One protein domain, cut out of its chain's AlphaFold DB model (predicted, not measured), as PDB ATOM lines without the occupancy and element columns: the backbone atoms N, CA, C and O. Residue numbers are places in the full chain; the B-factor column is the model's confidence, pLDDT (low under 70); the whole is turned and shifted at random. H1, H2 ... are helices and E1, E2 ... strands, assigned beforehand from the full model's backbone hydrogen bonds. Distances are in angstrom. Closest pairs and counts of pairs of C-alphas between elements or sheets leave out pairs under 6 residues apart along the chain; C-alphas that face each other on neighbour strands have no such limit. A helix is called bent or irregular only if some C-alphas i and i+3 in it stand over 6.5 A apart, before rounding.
ATOM      1  N   VAL A   3     210.304 231.850 357.978       88.06
ATOM      2  CA  VAL A   3     209.046 232.609 357.963       88.06
ATOM      3  C   VAL A   3     208.667 232.956 356.531       88.06
ATOM      4  O   VAL A   3     209.534 233.047 355.657       88.06
ATOM      5  N   TRP A   4     207.375 233.167 356.301       89.81
ATOM      6  CA  TRP A   4     206.873 233.607 355.007       89.81
ATOM      7  C   TRP A   4     207.250 235.058 354.712       89.81
ATOM      8  O   TRP A   4     207.315 235.910 355.602       89.81
ATOM      9  N   GLN A   5     207.525 235.302 353.440       89.81
ATOM     10  CA  GLN A   5     207.795 236.597 352.849       89.81
ATOM     11  C   GLN A   5     206.863 236.799 351.660       89.81
ATOM     12  O   GLN A   5     206.720 235.899 350.822       89.81
ATOM     13  N   ALA A   6     206.288 237.995 351.581       90.00
ATOM     14  CA  ALA A   6     205.423 238.383 350.487       90.00
ATOM     15  C   ALA A   6     206.214 238.475 349.169       90.00
ATOM     16  O   ALA A   6     207.405 238.810 349.182       90.00
ATOM     17  N   PRO A   7     205.568 238.194 348.026       92.00
ATOM     18  CA  PRO A   7     206.182 238.398 346.721       92.00
ATOM     19  C   PRO A   7     206.586 239.863 346.525       92.00
ATOM     20  O   PRO A   7     205.917 240.773 347.018       92.00
ATOM     21  N   ALA A   8     207.682 240.093 345.797       88.75
ATOM     22  CA  ALA A   8     208.179 241.447 345.527       88.75
ATOM     23  C   ALA A   8     207.276 242.242 344.566       88.75
ATOM     24  O   ALA A   8     207.263 243.470 344.606       88.75
ATOM     25  N   MET A   9     206.536 241.545 343.702       90.19
ATOM     26  CA  MET A   9     205.496 242.113 342.850       90.19
ATOM     27  C   MET A   9     204.118 241.798 343.448       90.19
ATOM     28  O   MET A   9     203.842 242.110 344.605       90.19
ATOM     29  N   LYS A  10     203.229 241.179 342.667       88.81
ATOM     30  CA  LYS A  10     201.896 240.769 343.099       88.81
ATOM     31  C   LYS A  10     201.823 239.253 343.201       88.81
ATOM     32  O   LYS A  10     202.396 238.550 342.373       88.81
ATOM     33  N   SER A  11     201.104 238.773 344.214       90.12
ATOM     34  CA  SER A  11     200.883 237.343 344.406       90.12
ATOM     35  C   SER A  11     200.070 236.762 343.251       90.12
ATOM     36  O   SER A  11     198.961 237.218 342.971       90.12
ATOM     37  N   ALA A  12     200.638 235.755 342.596       91.19
ATOM     38  CA  ALA A  12     200.031 234.961 341.535       91.19
ATOM     39  C   ALA A  12     199.620 233.558 342.031       91.19
ATOM     40  O   ALA A  12     199.447 232.631 341.240       91.19
ATOM     41  N   VAL A  13     199.464 233.387 343.348       91.31
ATOM     42  CA  VAL A  13     198.978 232.136 343.946       91.31
ATOM     43  C   VAL A  13     197.553 231.852 343.476       91.31
ATOM     44  O   VAL A  13     196.672 232.703 343.580       91.31
ATOM     45  N   GLY A  14     197.322 230.641 342.970       90.56
ATOM     46  CA  GLY A  14     196.040 230.198 342.422       90.56
ATOM     47  C   GLY A  14     195.684 230.838 341.079       90.56
ATOM     48  O   GLY A  14     194.539 230.734 340.647       90.56
ATOM     49  N   LYS A  15     196.636 231.519 340.431       92.81
ATOM     50  CA  LYS A  15     196.419 232.281 339.198       92.81
ATOM     51  C   LYS A  15     197.029 231.593 337.987       92.81
ATOM     52  O   LYS A  15     197.958 230.786 338.102       92.81
ATOM     53  N   ARG A  16     196.501 231.936 336.814       94.88
ATOM     54  CA  ARG A  16     197.043 231.532 335.515       94.88
ATOM     55  C   ARG A  16     197.906 232.661 334.975       94.88
ATOM     56  O   ARG A  16     197.419 233.772 334.768       94.88
ATOM     57  N   VAL A  17     199.186 232.386 334.755       94.94
ATOM     58  CA  VAL A  17     200.156 233.372 334.272       94.94
ATOM     59  C   VAL A  17     200.756 232.892 332.966       94.94
ATOM     60  O   VAL A  17     201.320 231.802 332.893       94.94
ATOM     61  N   ILE A  18     200.652 233.724 331.936       94.12
ATOM     62  CA  ILE A  18     201.305 233.464 330.660       94.12
ATOM     63  C   ILE A  18     202.657 234.169 330.602       94.12
ATOM     64  O   ILE A  18     202.764 235.367 330.865       94.12
ATOM     65  N   ILE A  19     203.700 233.426 330.255       93.12
ATOM     66  CA  ILE A  19     205.035 233.948 329.988       93.12
ATOM     67  C   ILE A  19     205.054 234.363 328.519       93.12
ATOM     68  O   ILE A  19     205.083 233.517 327.625       93.12
ATOM     69  N   ALA A  20     205.030 235.673 328.270       87.19
ATOM     70  CA  ALA A  20     205.047 236.227 326.914       87.19
ATOM     71  C   ALA A  20     206.381 235.972 326.185       87.19
ATOM     72  O   ALA A  20     206.455 236.066 324.966       87.19
ATOM     73  N   GLY A  21     207.430 235.664 326.947       83.25
ATOM     74  CA  GLY A  21     208.793 235.461 326.478       83.25
ATOM     75  C   GLY A  21     209.790 236.243 327.326       83.25
ATOM     76  O   GLY A  21     209.421 237.024 328.212       83.25
ATOM     77  N   VAL A  22     211.071 236.013 327.052       86.75
ATOM     78  CA  VAL A  22     212.172 236.788 327.626       86.75
ATOM     79  C   VAL A  22     213.000 237.339 326.472       86.75
ATOM     80  O   VAL A  22     213.528 236.569 325.672       86.75
ATOM     81  N   GLU A  23     213.097 238.661 326.374       87.50
ATOM     82  CA  GLU A  23     213.947 239.333 325.387       87.50
ATOM     83  C   GLU A  23     215.431 239.098 325.727       87.50
ATOM     84  O   GLU A  23     215.838 239.267 326.880       87.50
ATOM     85  N   GLY A  24     216.245 238.703 324.743       85.19
ATOM     86  CA  GLY A  24     217.674 238.410 324.912       85.19
ATOM     87  C   GLY A  24     218.151 237.199 324.095       85.19
ATOM     88  O   GLY A  24     217.393 236.665 323.278       85.19
ATOM     89  N   PRO A  25     219.394 236.723 324.311       83.38
ATOM     90  CA  PRO A  25     219.960 235.601 323.564       83.38
ATOM     91  C   PRO A  25     219.126 234.323 323.706       83.38
ATOM     92  O   PRO A  25     218.954 233.807 324.812       83.38
ATOM     93  N   ARG A  26     218.659 233.763 322.578       77.88
ATOM     94  CA  ARG A  26     217.757 232.589 322.551       77.88
ATOM     95  C   ARG A  26     218.289 231.368 323.304       77.88
ATOM     96  O   ARG A  26     217.507 230.626 323.889       77.88
ATOM     97  N   SER A  27     219.608 231.171 323.309       79.19
ATOM     98  CA  SER A  27     220.264 230.085 324.047       79.19
ATOM     99  C   SER A  27     220.050 230.178 325.562       79.19
ATOM    100  O   SER A  27     219.983 229.148 326.227       79.19
ATOM    101  N   LEU A  28     219.914 231.391 326.106       84.88
ATOM    102  CA  LEU A  28     219.664 231.639 327.526       84.88
ATOM    103  C   LEU A  28     218.170 231.735 327.825       84.88
ATOM    104  O   LEU A  28     217.695 231.142 328.791       84.88
ATOM    105  N   THR A  29     217.427 232.475 327.002       87.25
ATOM    106  CA  THR A  29     216.027 232.810 327.280       87.25
ATOM    107  C   THR A  29     215.106 231.600 327.170       87.25
ATOM    108  O   THR A  29     214.284 231.407 328.062       87.25
ATOM    109  N   GLY A  30     215.293 230.731 326.169       88.38
ATOM    110  CA  GLY A  30     214.525 229.484 326.052       88.38
ATOM    111  C   GLY A  30     214.735 228.569 327.262       88.38
ATOM    112  O   GLY A  30     213.782 228.201 327.942       88.38
ATOM    113  N   ARG A  31     216.003 228.327 327.623       91.69
ATOM    114  CA  ARG A  31     216.363 227.520 328.800       91.69
ATOM    115  C   ARG A  31     215.822 228.103 330.107       91.69
ATOM    116  O   ARG A  31     215.423 227.345 330.985       91.69
ATOM    117  N   LEU A  32     215.821 229.429 330.264       92.62
ATOM    118  CA  LEU A  32     215.252 230.088 331.443       92.62
ATOM    119  C   LEU A  32     213.742 229.846 331.545       92.62
ATOM    120  O   LEU A  32     213.254 229.520 332.626       92.62
ATOM    121  N   VAL A  33     213.013 229.992 330.435       93.56
ATOM    122  CA  VAL A  33     211.565 229.742 330.386       93.56
ATOM    123  C   VAL A  33     211.260 228.279 330.707       93.56
ATOM    124  O   VAL A  33     210.391 228.021 331.537       93.56
ATOM    125  N   ASP A  34     212.029 227.333 330.164       94.31
ATOM    126  CA  ASP A  34     211.885 225.911 330.497       94.31
ATOM    127  C   ASP A  34     212.056 225.663 332.001       94.31
ATOM    128  O   ASP A  34     211.269 224.939 332.612       94.31
ATOM    129  N   GLN A  35     213.055 226.299 332.627       95.75
ATOM    130  CA  GLN A  35     213.259 226.184 334.071       95.75
ATOM    131  C   GLN A  35     212.132 226.830 334.885       95.75
ATOM    132  O   GLN A  35     211.769 226.288 335.926       95.75
ATOM    133  N   LEU A  36     211.539 227.936 334.426       94.81
ATOM    134  CA  LEU A  36     210.371 228.535 335.082       94.81
ATOM    135  C   LEU A  36     209.174 227.583 335.077       94.81
ATOM    136  O   LEU A  36     208.556 227.382 336.122       94.81
ATOM    137  N   LEU A  37     208.881 226.965 333.930       94.31
ATOM    138  CA  LEU A  37     207.787 226.001 333.799       94.31
ATOM    139  C   LEU A  37     208.024 224.754 334.662       94.31
ATOM    140  O   LEU A  37     207.124 224.321 335.377       94.31
ATOM    141  N   GLN A  38     209.239 224.199 334.635       94.50
ATOM    142  CA  GLN A  38     209.589 222.989 335.391       94.50
ATOM    143  C   GLN A  38     209.588 223.202 336.910       94.50
ATOM    144  O   GLN A  38     209.316 222.269 337.662       94.50
ATOM    145  N   GLN A  39     209.914 224.412 337.369       93.31
ATOM    146  CA  GLN A  39     210.042 224.735 338.794       93.31
ATOM    147  C   GLN A  39     208.828 225.478 339.358       93.31
ATOM    148  O   GLN A  39     208.884 225.969 340.490       93.31
ATOM    149  N   ALA A  40     207.746 225.583 338.584       90.69
ATOM    150  CA  ALA A  40     206.488 226.153 339.035       90.69
ATOM    151  C   ALA A  40     205.993 225.388 340.279       90.69
ATOM    152  O   ALA A  40     205.793 224.171 340.209       90.69
ATOM    153  N   PRO A  41     205.810 226.058 341.431       88.81
ATOM    154  CA  PRO A  41     205.364 225.383 342.641       88.81
ATOM    155  C   PRO A  41     203.974 224.769 342.456       88.81
ATOM    156  O   PRO A  41     203.061 225.412 341.936       88.81
ATOM    157  N   SER A  42     203.814 223.527 342.911       85.31
ATOM    158  CA  SER A  42     202.539 222.799 342.938       85.31
ATOM    159  C   SER A  42     202.056 222.506 344.362       85.31
ATOM    160  O   SER A  42     200.999 221.901 344.544       85.31
ATOM    161  N   ASP A  43     202.805 222.945 345.378       84.25
ATOM    162  CA  ASP A  43     202.438 222.791 346.780       84.25
ATOM    163  C   ASP A  43     201.199 223.617 347.158       84.25
ATOM    164  O   ASP A  43     200.940 224.710 346.639       84.25
ATOM    165  N   ALA A  44     200.421 223.070 348.096       75.62
ATOM    166  CA  ALA A  44     199.220 223.708 348.613       75.62
ATOM    167  C   ALA A  44     199.548 225.109 349.159       75.62
ATOM    168  O   ALA A  44     200.427 225.271 350.003       75.62
ATOM    169  N   GLY A  45     198.834 226.123 348.665       79.31
ATOM    170  CA  GLY A  45     199.038 227.525 349.042       79.31
ATOM    171  C   GLY A  45     200.062 228.291 348.197       79.31
ATOM    172  O   GLY A  45     200.168 229.503 348.357       79.31
ATOM    173  N   ARG A  46     200.793 227.642 347.278       88.31
ATOM    174  CA  ARG A  46     201.716 228.317 346.334       88.31
ATOM    175  C   ARG A  46     201.523 227.913 344.879       88.31
ATOM    176  O   ARG A  46     202.265 228.383 344.021       88.31
ATOM    177  N   GLN A  47     200.523 227.080 344.615       91.25
ATOM    178  CA  GLN A  47     200.197 226.611 343.279       91.25
ATOM    179  C   GLN A  47     200.005 227.773 342.301       91.25
ATOM    180  O   GLN A  47     199.288 228.731 342.588       91.25
ATOM    181  N   ILE A  48     200.604 227.645 341.123       93.50
ATOM    182  CA  ILE A  48     200.452 228.555 339.989       93.50
ATOM    183  C   ILE A  48     200.327 227.729 338.710       93.50
ATOM    184  O   ILE A  48     200.866 226.626 338.622       93.50
ATOM    185  N   GLN A  49     199.627 228.253 337.710       93.44
ATOM    186  CA  GLN A  49     199.605 227.663 336.375       93.44
ATOM    187  C   GLN A  49     200.382 228.571 335.429       93.44
ATOM    188  O   GLN A  49     199.906 229.650 335.077       93.44
ATOM    189  N   LEU A  50     201.586 228.141 335.054       94.06
ATOM    190  CA  LEU A  50     202.411 228.828 334.066       94.06
ATOM    191  C   LEU A  50     202.184 228.220 332.681       94.06
ATOM    192  O   LEU A  50     202.153 226.999 332.543       94.06
ATOM    193  N   ALA A  51     202.064 229.073 331.670       92.25
ATOM    194  CA  ALA A  51     202.023 228.673 330.266       92.25
ATOM    195  C   ALA A  51     202.872 229.619 329.413       92.25
ATOM    196  O   ALA A  51     203.170 230.737 329.835       92.25
ATOM    197  N   THR A  52     203.243 229.196 328.209       91.06
ATOM    198  CA  THR A  52     203.911 230.051 327.213       91.06
ATOM    199  C   THR A  52     202.948 230.448 326.101       91.06
ATOM    200  O   THR A  52     201.881 229.857 325.945       91.06
ATOM    201  N   VAL A  53     203.330 231.447 325.304       85.38
ATOM    202  CA  VAL A  53     202.546 231.881 324.133       85.38
ATOM    203  C   VAL A  53     202.323 230.738 323.140       85.38
ATOM    204  O   VAL A  53     201.235 230.626 322.590       85.38
ATOM    205  N   ASP A  54     203.301 229.845 322.974       81.88
ATOM    206  CA  ASP A  54     203.214 228.707 322.045       81.88
ATOM    207  C   ASP A  54     202.151 227.670 322.444       81.88
ATOM    208  O   ASP A  54     201.756 226.835 321.635       81.88
ATOM    209  N   GLN A  55     201.688 227.710 323.695       81.88
ATOM    210  CA  GLN A  55     200.642 226.828 324.213       81.88
ATOM    211  C   GLN A  55     199.234 227.422 324.041       81.88
ATOM    212  O   GLN A  55     198.255 226.789 324.435       81.88
ATOM    213  N   LEU A  56     199.113 228.630 323.478       78.19
ATOM    214  CA  LEU A  56     197.819 229.240 323.190       78.19
ATOM    215  C   LEU A  56     197.156 228.588 321.964       78.19
ATOM    216  O   LEU A  56     197.834 228.344 320.966       78.19
ATOM    217  N   PRO A  57     195.824 228.377 321.979       72.31
ATOM    218  CA  PRO A  57     195.094 227.817 320.836       72.31
ATOM    219  C   PRO A  57     195.201 228.666 319.565       72.31
ATOM    220  O   PRO A  57     195.176 228.133 318.458       72.31
ATOM    221  N   GLN A  58     195.309 229.988 319.725       67.31
ATOM    222  CA  GLN A  58     195.574 230.935 318.648       67.31
ATOM    223  C   GLN A  58     196.778 231.801 319.029       67.31
ATOM    224  O   GLN A  58     196.614 232.784 319.759       67.31
ATOM    225  N   PRO A  59     197.999 231.446 318.592       61.16
ATOM    226  CA  PRO A  59     199.141 232.326 318.775       61.16
ATOM    227  C   PRO A  59     198.888 233.639 318.011       61.16
ATOM    228  O   PRO A  59     198.340 233.602 316.907       61.16
ATOM    229  N   PRO A  60     199.245 234.810 318.571       59.84
ATOM    230  CA  PRO A  60     199.008 236.087 317.906       59.84
ATOM    231  C   PRO A  60     199.737 236.144 316.551       59.84
ATOM    232  O   PRO A  60     200.966 236.204 316.508       59.84
ATOM    233  N   GLU A  61     198.990 236.200 315.444       52.50
ATOM    234  CA  GLU A  61     199.495 236.571 314.112       52.50
ATOM    235  C   GLU A  61     199.794 238.078 314.067       52.50
ATOM    236  O   GLU A  61     199.151 238.839 313.352       52.50
ATOM    237  N   ILE A  62     200.729 238.573 314.878       49.38
ATOM    238  CA  ILE A  62     201.100 239.992 314.827       49.38
ATOM    239  C   ILE A  62     202.616 240.123 314.692       49.38
ATOM    240  O   ILE A  62     203.345 240.309 315.665       49.38
ATOM    241  N   GLN A  63     203.087 240.048 313.442       44.09
ATOM    242  CA  GLN A  63     204.383 240.592 313.034       44.09
ATOM    243  C   GLN A  63     204.274 242.122 312.991       44.09
ATOM    244  O   GLN A  63     203.719 242.689 312.053       44.09
ATOM    245  N   LEU A  64     204.799 242.804 314.009       40.97
ATOM    246  CA  LEU A  64     205.030 244.248 313.944       40.97
ATOM    247  C   LEU A  64     206.396 244.513 313.301       40.97
ATOM    248  O   LEU A  64     207.427 244.045 313.781       40.97
ATOM    249  N   THR A  65     206.398 245.314 312.237       37.16
ATOM    250  CA  THR A  65     207.525 245.653 311.344       37.16
ATOM    251  C   THR A  65     208.658 246.465 312.000       37.16
ATOM    252  O   THR A  65     209.480 247.053 311.304       37.16
ATOM    253  N   SER A  66     208.731 246.538 313.330       38.50
ATOM    254  CA  SER A  66     209.755 247.327 314.031       38.50
ATOM    255  C   SER A  66     210.326 246.680 315.293       38.50
ATOM    256  O   SER A  66     210.978 247.374 316.069       38.50
ATOM    257  N   ALA A  67     210.102 245.386 315.525       38.50
ATOM    258  CA  ALA A  67     210.730 244.679 316.636       38.50
ATOM    259  C   ALA A  67     211.846 243.777 316.103       38.50
ATOM    260  O   ALA A  67     211.606 242.704 315.553       38.50
ATOM    261  N   THR A  68     213.089 244.221 316.260       43.00
ATOM    262  CA  THR A  68     214.185 243.272 316.439       43.00
ATOM    263  C   THR A  68     213.822 242.375 317.625       43.00
ATOM    264  O   THR A  68     213.641 242.871 318.732       43.00
ATOM    265  N   ASP A  69     213.706 241.080 317.336       49.59
ATOM    266  CA  ASP A  69     213.475 239.931 318.220       49.59
ATOM    267  C   ASP A  69     212.028 239.470 318.484       49.59
ATOM    268  O   ASP A  69     211.082 240.227 318.663       49.59
ATOM    269  N   ALA A  70     211.883 238.142 318.463       55.31
ATOM    270  CA  ALA A  70     210.660 237.357 318.297       55.31
ATOM    271  C   ALA A  70     209.752 237.273 319.547       55.31
ATOM    272  O   ALA A  70     209.238 236.198 319.850       55.31
ATOM    273  N   VAL A  71     209.571 238.372 320.286       58.88
ATOM    274  CA  VAL A  71     208.666 238.427 321.448       58.88
ATOM    275  C   VAL A  71     207.361 239.144 321.059       58.88
ATOM    276  O   VAL A  71     207.418 240.266 320.554       58.88
ATOM    277  N   PRO A  72     206.174 238.536 321.269       60.22
ATOM    278  CA  PRO A  72     204.890 239.166 320.964       60.22
ATOM    279  C   PRO A  72     204.671 240.455 321.763       60.22
ATOM    280  O   PRO A  72     204.914 240.499 322.970       60.22
ATOM    281  N   SER A  73     204.144 241.489 321.102       69.94
ATOM    282  CA  SER A  73     203.749 242.740 321.759       69.94
ATOM    283  C   SER A  73     202.665 242.494 322.816       69.94
ATOM    284  O   SER A  73     201.684 241.798 322.555       69.94
ATOM    285  N   ASP A  74     202.782 243.116 323.991       71.12
ATOM    286  CA  ASP A  74     201.815 242.962 325.088       71.12
ATOM    287  C   ASP A  74     200.410 243.386 324.651       71.12
ATOM    288  O   ASP A  74     199.425 242.762 325.038       71.12
ATOM    289  N   VAL A  75     200.313 244.415 323.803       75.00
ATOM    290  CA  VAL A  75     199.037 244.918 323.269       75.00
ATOM    291  C   VAL A  75     198.318 243.833 322.462       75.00
ATOM    292  O   VAL A  75     197.099 243.713 322.547       75.00
ATOM    293  N   ALA A  76     199.076 243.018 321.725       78.12
ATOM    294  CA  ALA A  76     198.561 241.902 320.938       78.12
ATOM    295  C   ALA A  76     198.167 240.703 321.808       78.12
ATOM    296  O   ALA A  76     197.177 240.029 321.534       78.12
ATOM    297  N   LEU A  77     198.947 240.428 322.858       83.94
ATOM    298  CA  LEU A  77     198.769 239.244 323.696       83.94
ATOM    299  C   LEU A  77     197.616 239.394 324.696       83.94
ATOM    300  O   LEU A  77     196.961 238.410 325.033       83.94
ATOM    301  N   MET A  78     197.347 240.613 325.168       86.19
ATOM    302  CA  MET A  78     196.369 240.874 326.229       86.19
ATOM    303  C   MET A  78     194.943 240.379 325.937       86.19
ATOM    304  O   MET A  78     194.373 239.719 326.811       86.19
ATOM    305  N   PRO A  79     194.342 240.642 324.757       87.44
ATOM    306  CA  PRO A  79     193.001 240.145 324.446       87.44
ATOM    307  C   PRO A  79     192.922 238.615 324.451       87.44
ATOM    308  O   PRO A  79     191.955 238.065 324.970       87.44
ATOM    309  N   ILE A  80     193.961 237.947 323.935       87.88
ATOM    310  CA  ILE A  80     194.038 236.483 323.838       87.88
ATOM    311  C   ILE A  80     194.244 235.869 325.226       87.88
ATOM    312  O   ILE A  80     193.532 234.955 325.627       87.88
ATOM    313  N   ALA A  81     195.177 236.411 326.009       89.50
ATOM    314  CA  ALA A  81     195.403 235.972 327.382       89.50
ATOM    315  C   ALA A  81     194.115 236.096 328.214       89.50
ATOM    316  O   ALA A  81     193.768 235.186 328.965       89.50
ATOM    317  N   ARG A  82     193.363 237.190 328.032       90.50
ATOM    318  CA  ARG A  82     192.069 237.392 328.689       90.50
ATOM    319  C   ARG A  82     191.017 236.380 328.227       90.50
ATOM    320  O   ARG A  82     190.325 235.835 329.083       90.50
ATOM    321  N   SER A  83     190.882 236.126 326.922       89.25
ATOM    322  CA  SER A  83     189.892 235.167 326.406       89.25
ATOM    323  C   SER A  83     190.171 233.739 326.864       89.25
ATOM    324  O   SER A  83     189.239 232.999 327.160       89.25
ATOM    325  N   GLU A  84     191.446 233.380 327.003       90.94
ATOM    326  CA  GLU A  84     191.887 232.074 327.500       90.94
ATOM    327  C   GLU A  84     191.872 231.968 329.035       90.94
ATOM    328  O   GLU A  84     192.218 230.923 329.590       90.94
ATOM    329  N   GLY A  85     191.463 233.026 329.743       91.88
ATOM    330  CA  GLY A  85     191.313 233.033 331.198       91.88
ATOM    331  C   GLY A  85     192.628 233.110 331.976       91.88
ATOM    332  O   GLY A  85     192.699 232.596 333.091       91.88
ATOM    333  N   PHE A  86     193.675 233.712 331.406       94.06
ATOM    334  CA  PHE A  86     194.880 234.083 332.149       94.06
ATOM    335  C   PHE A  86     194.639 235.354 332.965       94.06
ATOM    336  O   PHE A  86     194.052 236.321 332.477       94.06
ATOM    337  N   ASP A  87     195.128 235.379 334.203       94.25
ATOM    338  CA  ASP A  87     195.033 236.537 335.096       94.25
ATOM    339  C   ASP A  87     196.169 237.543 334.851       94.25
ATOM    340  O   ASP A  87     195.982 238.757 334.976       94.25
ATOM    341  N   TYR A  88     197.359 237.036 334.504       94.56
ATOM    342  CA  TYR A  88     198.558 237.851 334.327       94.56
ATOM    343  C   TYR A  88     199.371 237.463 333.097       94.56
ATOM    344  O   TYR A  88     199.455 236.293 332.726       94.56
ATOM    345  N   VAL A  89     200.049 238.459 332.534       93.44
ATOM    346  CA  VAL A  89     201.123 238.308 331.551       93.44
ATOM    347  C   VAL A  89     202.445 238.659 332.233       93.44
ATOM    348  O   VAL A  89     202.579 239.741 332.807       93.44
ATOM    349  N   LEU A  90     203.421 237.754 332.179       94.31
ATOM    350  CA  LEU A  90     204.776 237.958 332.684       94.31
ATOM    351  C   LEU A  90     205.747 238.146 331.513       94.31
ATOM    352  O   LEU A  90     205.820 237.316 330.607       94.31
ATOM    353  N   GLN A  91     206.513 239.230 331.561       91.69
ATOM    354  CA  GLN A  91     207.487 239.603 330.540       91.69
ATOM    355  C   GLN A  91     208.864 239.789 331.132       91.69
ATOM    356  O   GLN A  91     209.014 240.532 332.102       91.69
ATOM    357  N   GLY A  92     209.860 239.140 330.534       91.25
ATOM    358  CA  GLY A  92     211.250 239.257 330.950       91.25
ATOM    359  C   GLY A  92     212.115 239.938 329.898       91.25
ATOM    360  O   GLY A  92     211.851 239.863 328.701       91.25
ATOM    361  N   ARG A  93     213.205 240.548 330.347       91.00
ATOM    362  CA  ARG A  93     214.303 241.005 329.493       91.00
ATOM    363  C   ARG A  93     215.630 240.726 330.175       91.00
ATOM    364  O   ARG A  93     215.795 241.096 331.336       91.00
ATOM    365  N   VAL A  94     216.577 240.133 329.459       88.94
ATOM    366  CA  VAL A  94     217.972 240.034 329.895       88.94
ATOM    367  C   VAL A  94     218.638 241.388 329.676       88.94
ATOM    368  O   VAL A  94     218.669 241.909 328.563       88.94
ATOM    369  N   ILE A  95     219.160 241.978 330.747       85.88
ATOM    370  CA  ILE A  95     219.958 243.200 330.679       85.88
ATOM    371  C   ILE A  95     221.421 242.768 330.624       85.88
ATOM    372  O   ILE A  95     222.028 242.454 331.650       85.88
ATOM    373  N   GLU A  96     222.000 242.752 329.429       67.75
ATOM    374  CA  GLU A  96     223.437 242.550 329.278       67.75
ATOM    375  C   GLU A  96     224.185 243.819 329.709       67.75
ATOM    376  O   GLU A  96     224.069 244.879 329.093       67.75
ATOM    377  N   LYS A  97     224.992 243.722 330.770       53.53
ATOM    378  CA  LYS A  97     226.137 244.619 330.948       53.53
ATOM    379  C   LYS A  97     227.363 243.867 330.463       53.53
ATOM    380  O   LYS A  97     227.924 243.058 331.195       53.53
ATOM    381  N   THR A  98     227.774 244.127 329.227       38.72
ATOM    382  CA  THR A  98     229.014 243.601 328.647       38.72
ATOM    383  C   THR A  98     230.220 244.127 329.427       38.72
ATOM    384  O   THR A  98     230.865 245.097 329.043       38.72
ATOM    385  N   HIS A  99     230.553 243.474 330.535       39.41
ATOM    386  CA  HIS A  99     231.886 243.511 331.118       39.41
ATOM    387  C   HIS A  99     232.558 242.162 330.886       39.41
ATOM    388  O   HIS A  99     233.013 241.494 331.807       39.41
ATOM    389  N   GLN A 100     232.724 241.805 329.608       40.31
ATOM    390  CA  GLN A 100     233.906 241.041 329.236       40.31
ATOM    391  C   GLN A 100     235.118 241.931 329.530       40.31
ATOM    392  O   GLN A 100     235.603 242.683 328.686       40.31
ATOM    393  N   ARG A 101     235.615 241.871 330.767       37.44
ATOM    394  CA  ARG A 101     236.995 242.234 331.066       37.44
ATOM    395  C   ARG A 101     237.846 241.186 330.354       37.44
ATOM    396  O   ARG A 101     238.238 240.184 330.941       37.44
ATOM    397  N   ALA A 112     233.795 228.440 331.756       59.03
ATOM    398  CA  ALA A 112     233.800 229.358 332.899       59.03
ATOM    399  C   ALA A 112     232.361 229.707 333.325       59.03
ATOM    400  O   ALA A 112     231.537 230.080 332.488       59.03
ATOM    401  N   ALA A 113     232.067 229.589 334.623       62.12
ATOM    402  CA  ALA A 113     230.752 229.913 335.157       62.12
ATOM    403  C   ALA A 113     230.406 231.393 334.896       62.12
ATOM    404  O   ALA A 113     231.262 232.261 335.100       62.12
ATOM    405  N   PRO A 114     229.177 231.705 334.450       75.44
ATOM    406  CA  PRO A 114     228.738 233.090 334.320       75.44
ATOM    407  C   PRO A 114     228.741 233.773 335.694       75.44
ATOM    408  O   PRO A 114     228.205 233.228 336.651       75.44
ATOM    409  N   GLU A 115     229.317 234.974 335.795       84.31
ATOM    410  CA  GLU A 115     229.418 235.711 337.067       84.31
ATOM    411  C   GLU A 115     228.035 236.087 337.621       84.31
ATOM    412  O   GLU A 115     227.751 235.926 338.810       84.31
ATOM    413  N   HIS A 116     227.162 236.601 336.752       87.88
ATOM    414  CA  HIS A 116     225.802 236.987 337.101       87.88
ATOM    415  C   HIS A 116     224.901 237.056 335.865       87.88
ATOM    416  O   HIS A 116     225.372 237.198 334.737       87.88
ATOM    417  N   ILE A 117     223.591 237.018 336.095       89.75
ATOM    418  CA  ILE A 117     222.564 237.363 335.110       89.75
ATOM    419  C   ILE A 117     221.689 238.480 335.678       89.75
ATOM    420  O   ILE A 117     221.280 238.429 336.838       89.75
ATOM    421  N   THR A 118     221.410 239.501 334.866       91.56
ATOM    422  CA  THR A 118     220.458 240.561 335.219       91.56
ATOM    423  C   THR A 118     219.229 240.449 334.334       91.56
ATOM    424  O   THR A 118     219.327 240.413 333.110       91.56
ATOM    425  N   LEU A 119     218.068 240.406 334.969       92.38
ATOM    426  CA  LEU A 119     216.753 240.314 334.368       92.38
ATOM    427  C   LEU A 119     215.926 241.530 334.789       92.38
ATOM    428  O   LEU A 119     216.048 242.034 335.904       92.38
ATOM    429  N   SER A 120     215.054 241.990 333.908       93.38
ATOM    430  CA  SER A 120     213.970 242.906 334.247       93.38
ATOM    431  C   SER A 120     212.656 242.208 333.964       93.38
ATOM    432  O   SER A 120     212.414 241.802 332.827       93.38
ATOM    433  N   TRP A 121     211.836 242.043 334.999       94.81
ATOM    434  CA  TRP A 121     210.514 241.445 334.890       94.81
ATOM    435  C   TRP A 121     209.438 242.516 334.943       94.81
ATOM    436  O   TRP A 121     209.539 243.471 335.713       94.81
ATOM    437  N   ARG A 122     208.379 242.333 334.158       93.75
ATOM    438  CA  ARG A 122     207.129 243.081 334.278       93.75
ATOM    439  C   ARG A 122     205.958 242.122 334.360       93.75
ATOM    440  O   ARG A 122     205.836 241.216 333.539       93.75
ATOM    441  N   LEU A 123     205.093 242.361 335.332       93.62
ATOM    442  CA  LEU A 123     203.843 241.653 335.527       93.62
ATOM    443  C   LEU A 123     202.688 242.579 335.154       93.62
ATOM    444  O   LEU A 123     202.545 243.664 335.721       93.62
ATOM    445  N   LEU A 124     201.864 242.148 334.206       92.56
ATOM    446  CA  LEU A 124     200.725 242.908 333.710       92.56
ATOM    447  C   LEU A 124     199.426 242.149 333.999       92.56
ATOM    448  O   LEU A 124     199.333 240.961 333.702       92.56
ATOM    449  N   ALA A 125     198.420 242.821 334.563       92.69
ATOM    450  CA  ALA A 125     197.097 242.233 334.774       92.69
ATOM    451  C   ALA A 125     196.291 242.230 333.468       92.69
ATOM    452  O   ALA A 125     196.206 243.254 332.789       92.69
ATOM    453  N   THR A 126     195.643 241.112 333.139       89.94
ATOM    454  CA  THR A 126     194.844 241.004 331.904       89.94
ATOM    455  C   THR A 126     193.535 241.788 331.961       89.94
ATOM    456  O   THR A 126     192.983 242.127 330.911       89.94
ATOM    457  N   SER A 127     193.038 242.137 333.154       84.44
ATOM    458  CA  SER A 127     191.819 242.940 333.317       84.44
ATOM    459  C   SER A 127     191.971 244.386 332.829       84.44
ATOM    460  O   SER A 127     190.973 245.009 332.496       84.44
ATOM    461  N   GLY A 128     193.200 244.910 332.715       72.88
ATOM    462  CA  GLY A 128     193.476 246.280 332.257       72.88
ATOM    463  C   GLY A 128     193.329 247.370 333.329       72.88
ATOM    464  O   GLY A 128     193.827 248.473 333.137       72.88
ATOM    465  N   ASP A 129     192.736 247.052 334.481       76.50
ATOM    466  CA  ASP A 129     192.470 248.023 335.557       76.50
ATOM    467  C   ASP A 129     193.684 248.327 336.446       76.50
ATOM    468  O   ASP A 129     193.610 249.149 337.361       76.50
ATOM    469  N   GLN A 130     194.802 247.630 336.239       81.50
ATOM    470  CA  GLN A 130     195.985 247.745 337.090       81.50
ATOM    471  C   GLN A 130     197.219 248.086 336.258       81.50
ATOM    472  O   GLN A 130     197.471 247.421 335.249       81.50
ATOM    473  N   PRO A 131     198.016 249.087 336.684       84.75
ATOM    474  CA  PRO A 131     199.263 249.402 336.010       84.75
ATOM    475  C   PRO A 131     200.239 248.217 336.105       84.75
ATOM    476  O   PRO A 131     200.195 247.451 337.075       84.75
ATOM    477  N   PRO A 132     201.140 248.061 335.119       85.56
ATOM    478  CA  PRO A 132     202.148 247.013 335.150       85.56
ATOM    479  C   PRO A 132     203.108 247.216 336.327       85.56
ATOM    480  O   PRO A 132     203.537 248.335 336.611       85.56
ATOM    481  N   ILE A 133     203.483 246.119 336.981       90.94
ATOM    482  CA  ILE A 133     204.438 246.114 338.094       90.94
ATOM    483  C   ILE A 133     205.761 245.564 337.576       90.94
ATOM    484  O   ILE A 133     205.811 244.445 337.074       90.94
ATOM    485  N   GLY A 134     206.826 246.358 337.669       89.19
ATOM    486  CA  GLY A 134     208.169 245.962 337.253       89.19
ATOM    487  C   GLY A 134     209.069 245.632 338.440       89.19
ATOM    488  O   GLY A 134     209.012 246.317 339.459       89.19
ATOM    489  N   ALA A 135     209.932 244.628 338.293       90.38
ATOM    490  CA  ALA A 135     210.964 244.298 339.269       90.38
ATOM    491  C   ALA A 135     212.278 243.909 338.567       90.38
ATOM    492  O   ALA A 135     212.285 242.974 337.758       90.38
ATOM    493  N   PRO A 136     213.402 244.593 338.860       92.25
ATOM    494  CA  PRO A 136     214.712 244.111 338.447       92.25
ATOM    495  C   PRO A 136     215.108 242.894 339.290       92.25
ATOM    496  O   PRO A 136     214.784 242.804 340.475       92.25
ATOM    497  N   LEU A 137     215.848 241.973 338.685       91.94
ATOM    498  CA  LEU A 137     216.377 240.783 339.332       91.94
ATOM    499  C   LEU A 137     217.817 240.561 338.873       91.94
ATOM    500  O   LEU A 137     218.058 240.259 337.710       91.94
ATOM    501  N   THR A 138     218.772 240.668 339.789       92.62
ATOM    502  CA  THR A 138     220.166 240.292 339.534       92.62
ATOM    503  C   THR A 138     220.496 239.055 340.347       92.62
ATOM    504  O   THR A 138     220.302 239.034 341.562       92.62
ATOM    505  N   VAL A 139     220.993 238.026 339.669       91.56
ATOM    506  CA  VAL A 139     221.388 236.760 340.283       91.56
ATOM    507  C   VAL A 139     222.876 236.579 340.056       91.56
ATOM    508  O   VAL A 139     223.311 236.375 338.924       91.56
ATOM    509  N   HIS A 140     223.644 236.684 341.135       92.50
ATOM    510  CA  HIS A 140     225.067 236.362 341.156       92.50
ATOM    511  C   HIS A 140     225.248 234.868 341.410       92.50
ATOM    512  O   HIS A 140     224.536 234.295 342.236       92.50
ATOM    513  N   PHE A 141     226.195 234.243 340.713       88.88
ATOM    514  CA  PHE A 141     226.407 232.798 340.799       88.88
ATOM    515  C   PHE A 141     226.758 232.341 342.220       88.88
ATOM    516  O   PHE A 141     226.090 231.462 342.762       88.88
ATOM    517  N   ASP A 142     227.732 232.986 342.862       90.31
ATOM    518  CA  ASP A 142     228.187 232.598 344.203       90.31
ATOM    519  C   ASP A 142     227.078 232.748 345.257       90.31
ATOM    520  O   ASP A 142     226.823 231.831 346.043       90.31
ATOM    521  N   ASP A 143     226.353 233.870 345.229       93.00
ATOM    522  CA  ASP A 143     225.222 234.118 346.131       93.00
ATOM    523  C   ASP A 143     224.090 233.108 345.906       93.00
ATOM    524  O   ASP A 143     223.449 232.646 346.857       93.00
ATOM    525  N   ALA A 144     223.835 232.754 344.643       92.56
ATOM    526  CA  ALA A 144     222.837 231.763 344.277       92.56
ATOM    527  C   ALA A 144     223.196 230.376 344.814       92.56
ATOM    528  O   ALA A 144     222.321 229.709 345.363       92.56
ATOM    529  N   MET A 145     224.460 229.954 344.718       93.50
ATOM    530  CA  MET A 145     224.901 228.652 345.232       93.50
ATOM    531  C   MET A 145     224.866 228.596 346.763       93.50
ATOM    532  O   MET A 145     224.526 227.564 347.336       93.50
ATOM    533  N   GLN A 146     225.133 229.710 347.454       92.25
ATOM    534  CA  GLN A 146     224.953 229.780 348.911       92.25
ATOM    535  C   GLN A 146     223.478 229.683 349.321       92.25
ATOM    536  O   GLN A 146     223.140 229.060 350.330       92.25
ATOM    537  N   ARG A 147     222.589 230.314 348.549       91.12
ATOM    538  CA  ARG A 147     221.142 230.316 348.797       91.12
ATOM    539  C   ARG A 147     220.481 228.988 348.441       91.12
ATOM    540  O   ARG A 147     219.545 228.578 349.127       91.12
ATOM    541  N   TYR A 148     220.969 228.336 347.391       93.69
ATOM    542  CA  TYR A 148     220.473 227.077 346.847       93.69
ATOM    543  C   TYR A 148     221.617 226.054 346.749       93.69
ATOM    544  O   TYR A 148     222.092 225.766 345.648       93.69
ATOM    545  N   PRO A 149     222.071 225.487 347.885       93.12
ATOM    546  CA  PRO A 149     223.230 224.590 347.904       93.12
ATOM    547  C   PRO A 149     223.052 223.322 347.066       93.12
ATOM    548  O   PRO A 149     224.031 222.699 346.671       93.12
ATOM    549  N   ASP A 150     221.808 222.933 346.783       93.81
ATOM    550  CA  ASP A 150     221.483 221.802 345.919       93.81
ATOM    551  C   ASP A 150     221.913 222.026 344.461       93.81
ATOM    552  O   ASP A 150     222.264 221.065 343.779       93.81
ATOM    553  N   LEU A 151     221.946 223.283 344.003       93.69
ATOM    554  CA  LEU A 151     222.351 223.642 342.643       93.69
ATOM    555  C   LEU A 151     223.869 223.587 342.438       93.69
ATOM    556  O   LEU A 151     224.312 223.521 341.297       93.69
ATOM    557  N   ALA A 152     224.663 223.561 343.512       89.25
ATOM    558  CA  ALA A 152     226.121 223.464 343.420       89.25
ATOM    559  C   ALA A 152     226.602 222.114 342.854       89.25
ATOM    560  O   ALA A 152     227.758 221.994 342.459       89.25
ATOM    561  N   ASN A 153     225.722 221.107 342.814       89.81
ATOM    562  CA  ASN A 153     226.002 219.792 342.233       89.81
ATOM    563  C   ASN A 153     225.667 219.707 340.733       89.81
ATOM    564  O   ASN A 153     225.821 218.644 340.140       89.81
ATOM    565  N   GLU A 154     225.151 220.780 340.133       92.31
ATOM    566  CA  GLU A 154     224.828 220.815 338.708       92.31
ATOM    567  C   GLU A 154     226.106 220.900 337.861       92.31
ATOM    568  O   GLU A 154     226.966 221.743 338.112       92.31
ATOM    569  N   GLU A 155     226.219 220.051 336.834       89.56
ATOM    570  CA  GLU A 155     227.429 219.968 336.001       89.56
ATOM    571  C   GLU A 155     227.611 221.190 335.094       89.56
ATOM    572  O   GLU A 155     228.739 221.621 334.866       89.56
ATOM    573  N   ASP A 156     226.510 221.757 334.581       90.12
ATOM    574  CA  ASP A 156     226.514 222.989 333.787       90.12
ATOM    575  C   ASP A 156     226.305 224.209 334.708       90.12
ATOM    576  O   ASP A 156     225.175 224.455 335.155       90.12
ATOM    577  N   PRO A 157     227.336 225.047 334.944       88.75
ATOM    578  CA  PRO A 157     227.205 226.238 335.783       88.75
ATOM    579  C   PRO A 157     226.178 227.239 335.240       88.75
ATOM    580  O   PRO A 157     225.513 227.944 335.999       88.75
ATOM    581  N   THR A 158     226.001 227.296 333.919       89.50
ATOM    582  CA  THR A 158     224.976 228.144 333.306       89.50
ATOM    583  C   THR A 158     223.590 227.610 333.637       89.50
ATOM    584  O   THR A 158     222.687 228.388 333.944       89.50
ATOM    585  N   LEU A 159     223.402 226.286 333.645       92.00
ATOM    586  CA  LEU A 159     222.134 225.685 334.061       92.00
ATOM    587  C   LEU A 159     221.855 225.955 335.531       92.00
ATOM    588  O   LEU A 159     220.739 226.353 335.853       92.00
ATOM    589  N   ALA A 160     222.860 225.818 336.394       93.69
ATOM    590  CA  ALA A 160     222.745 226.144 337.810       93.69
ATOM    591  C   ALA A 160     222.279 227.596 338.015       93.69
ATOM    592  O   ALA A 160     221.328 227.848 338.761       93.69
ATOM    593  N   LEU A 161     222.880 228.546 337.287       93.00
ATOM    594  CA  LEU A 161     222.498 229.956 337.347       93.00
ATOM    595  C   LEU A 161     221.068 230.195 336.845       93.00
ATOM    596  O   LEU A 161     220.309 230.921 337.482       93.00
ATOM    597  N   LEU A 162     220.670 229.574 335.730       94.00
ATOM    598  CA  LEU A 162     219.312 229.712 335.189       94.00
ATOM    599  C   LEU A 162     218.258 229.071 336.099       94.00
ATOM    600  O   LEU A 162     217.179 229.635 336.269       94.00
ATOM    601  N   LYS A 163     218.573 227.937 336.738       96.25
ATOM    602  CA  LYS A 163     217.726 227.329 337.772       96.25
ATOM    603  C   LYS A 163     217.554 228.280 338.954       96.25
ATOM    604  O   LYS A 163     216.432 228.489 339.404       96.25
ATOM    605  N   ALA A 164     218.635 228.900 339.425       95.69
ATOM    606  CA  ALA A 164     218.563 229.897 340.487       95.69
ATOM    607  C   ALA A 164     217.738 231.127 340.075       95.69
ATOM    608  O   ALA A 164     216.900 231.586 340.849       95.69
ATOM    609  N   ALA A 165     217.913 231.614 338.844       95.38
ATOM    610  CA  ALA A 165     217.129 232.715 338.300       95.38
ATOM    611  C   ALA A 165     215.640 232.374 338.199       95.38
ATOM    612  O   ALA A 165     214.811 233.203 338.559       95.38
ATOM    613  N   ALA A 166     215.284 231.152 337.798       95.81
ATOM    614  CA  ALA A 166     213.898 230.694 337.801       95.81
ATOM    615  C   ALA A 166     213.299 230.681 339.221       95.81
ATOM    616  O   ALA A 166     212.200 231.203 339.432       95.81
ATOM    617  N   ARG A 167     214.040 230.172 340.218       95.25
ATOM    618  CA  ARG A 167     213.620 230.220 341.633       95.25
ATOM    619  C   ARG A 167     213.425 231.649 342.114       95.25
ATOM    620  O   ARG A 167     212.409 231.933 342.743       95.25
ATOM    621  N   ASP A 168     214.356 232.548 341.814       94.88
ATOM    622  CA  ASP A 168     214.265 233.941 342.245       94.88
ATOM    623  C   ASP A 168     213.137 234.699 341.521       94.88
ATOM    624  O   ASP A 168     212.416 235.455 342.169       94.88
ATOM    625  N   THR A 169     212.877 234.423 340.238       95.19
ATOM    626  CA  THR A 169     211.689 234.925 339.525       95.19
ATOM    627  C   THR A 169     210.400 234.443 340.185       95.19
ATOM    628  O   THR A 169     209.497 235.247 340.415       95.19
ATOM    629  N   ASN A 170     210.314 233.165 340.575       94.00
ATOM    630  CA  ASN A 170     209.155 232.655 341.308       94.00
ATOM    631  C   ASN A 170     208.938 233.423 342.621       94.00
ATOM    632  O   ASN A 170     207.799 233.690 342.981       94.00
ATOM    633  N   ARG A 171     210.001 233.867 343.305       92.94
ATOM    634  CA  ARG A 171     209.892 234.704 344.520       92.94
ATOM    635  C   ARG A 171     209.384 236.123 344.250       92.94
ATOM    636  O   ARG A 171     208.955 236.797 345.185       92.94
ATOM    637  N   LEU A 172     209.427 236.597 343.004       93.69
ATOM    638  CA  LEU A 172     208.845 237.889 342.642       93.69
ATOM    639  C   LEU A 172     207.319 237.828 342.589       93.69
ATOM    640  O   LEU A 172     206.676 238.827 342.898       93.69
ATOM    641  N   ILE A 173     206.749 236.681 342.209       92.88
ATOM    642  CA  ILE A 173     205.303 236.509 341.982       92.88
ATOM    643  C   ILE A 173     204.627 235.544 342.963       92.88
ATOM    644  O   ILE A 173     203.403 235.488 343.013       92.88
ATOM    645  N   LEU A 174     205.385 234.804 343.771       93.06
ATOM    646  CA  LEU A 174     204.865 233.869 344.767       93.06
ATOM    647  C   LEU A 174     205.481 234.118 346.149       93.06
ATOM    648  O   LEU A 174     206.650 234.506 346.250       93.06
ATOM    649  N   PRO A 175     204.735 233.818 347.227       92.50
ATOM    650  CA  PRO A 175     205.280 233.739 348.573       92.50
ATOM    651  C   PRO A 175     206.501 232.834 348.644       92.50
ATOM    652  O   PRO A 175     206.558 231.769 348.016       92.50
ATOM    653  N   SER A 176     207.471 233.236 349.456       89.94
ATOM    654  CA  SER A 176     208.695 232.466 349.663       89.94
ATOM    655  C   SER A 176     209.081 232.404 351.131       89.94
ATOM    656  O   SER A 176     208.664 233.234 351.937       89.94
ATOM    657  N   LEU A 177     209.862 231.388 351.490       88.81
ATOM    658  CA  LEU A 177     210.416 231.270 352.830       88.81
ATOM    659  C   LEU A 177     211.727 232.043 352.905       88.81
ATOM    660  O   LEU A 177     212.619 231.866 352.072       88.81
ATOM    661  N   ARG A 178     211.867 232.852 353.951       87.50
ATOM    662  CA  ARG A 178     213.143 233.452 354.336       87.50
ATOM    663  C   ARG A 178     213.584 232.929 355.688       87.50
ATOM    664  O   ARG A 178     212.765 232.632 356.561       87.50
ATOM    665  N   LYS A 179     214.897 232.834 355.871       87.50
ATOM    666  CA  LYS A 179     215.481 232.590 357.184       87.50
ATOM    667  C   LYS A 179     215.418 233.892 357.976       87.50
ATOM    668  O   LYS A 179     215.895 234.916 357.504       87.50
ATOM    669  N   ASP A 180     214.824 233.828 359.158       88.00
ATOM    670  CA  ASP A 180     214.721 234.948 360.088       88.00
ATOM    671  C   ASP A 180     215.445 234.616 361.394       88.00
ATOM    672  O   ASP A 180     215.380 233.480 361.900       88.00
TER     673      ASP A 180
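Overview. This is residues 3 to 101 and 112 to 180 of the 296 residues of the protein "Tetratricopeptide repeat protein" of Crateriforma conspicua (UniProt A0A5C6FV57). A twisted, curled sheet of five strands has two longer helices, H1 and H5, crossing steeply over one face, and H2 over the opposite face. The short helices H3 and H4 pack on H5 near its beginning, and E1 and E7 pair as a small ribbon away from the large sheet. The printed part has 168 residues with five named helices and seven named strands, in the order E1 E2 H1 E3 H2 E4 E5 E6 H3 H4 H5 E7. The large sheet, E3 E2 E4 E5 E6, is mixed, and the class is mixed, helices and strands. The whole is compact, with a radius of gyration of the C-alphas of 16.1 A and spans of 42 by 40 by 25 A.

Along the chain. E1, residues 3 to 5, begins at C-alpha 3 (209.046, 232.609, 357.963). E2 is residues 16 to 23, 21.2 A long; H1 is 26 to 38, 18.0 A; E3 is 49 to 52. H2, residues 74 to 83, is only just irregular: C-alphas 76 and 79 are 6.8 A apart. E4 is 88 to 94, 20.0 A; E5 is 116 to 125, 29.3 A; E6 is 133 to 140, 23.0 A. H3 is 141 to 147, H4 149 to 153, and H5 157 to 173, 25.0 A. E7, residues 176 to 179, ends at C-alpha 179 (215.481, 232.590, 357.184).

Arrangement. In the sheet, E3 and E2 are parallel (N 17 and O 49, 2.8 A), as are E2 and E4 (N 90 and O 18, 2.8 A). E4 and E5 are antiparallel (N 91 and O 122, 2.9 A), and E5 and E6 form an antiparallel hairpin (N 119 and O 137, 2.7 A). E2, H1, E3 is a strand-helix-strand unit, two parallel neighbour strands with a helix between, and its crossover is right-handed. E3, H2, E4 is a split one, with E2 between its strands, also right-handed. H1 is at a height of 7.2 A over the sheet. H5, the hub, touches H1 at a steep tilt of 56 degrees, the closest C-alphas being those of Leu 36 and Ala 166, 4.9 A. With residues 160 to 164 alone H5 touches H4, the C-alphas of Leu 151 and Ala 160 being closest at 5.5 A; it only just touches H3, with 3 pairs of C-alphas within 8 A, closest Phe 141 and Leu 161 at 5.9 A. H2 and H5 lie on opposite faces. E1 and E7 are antiparallel (N 5 and O 176, 2.8 A). Every O i to N i+4 pair is within hydrogen-bond range in H3, against 8 of 9 in H1, 4 of 6 in H2, 12 of 13 in H5 and 0 of 1 in H4, which has 1 of 2 O i to N i+3 pairs.

Size, cuts and confidence. The C-alphas farthest apart, Thr 65 and Asp 180, are 50.4 A apart. Residues 102 to 111 are not printed; C-alphas 101 and 112 are 13.4 A apart across the cut. The link from E3 to H2 is long, 21 residues. The pLDDT is under 70 at residues 58 to 73, 96 to 101 and 112 to 113.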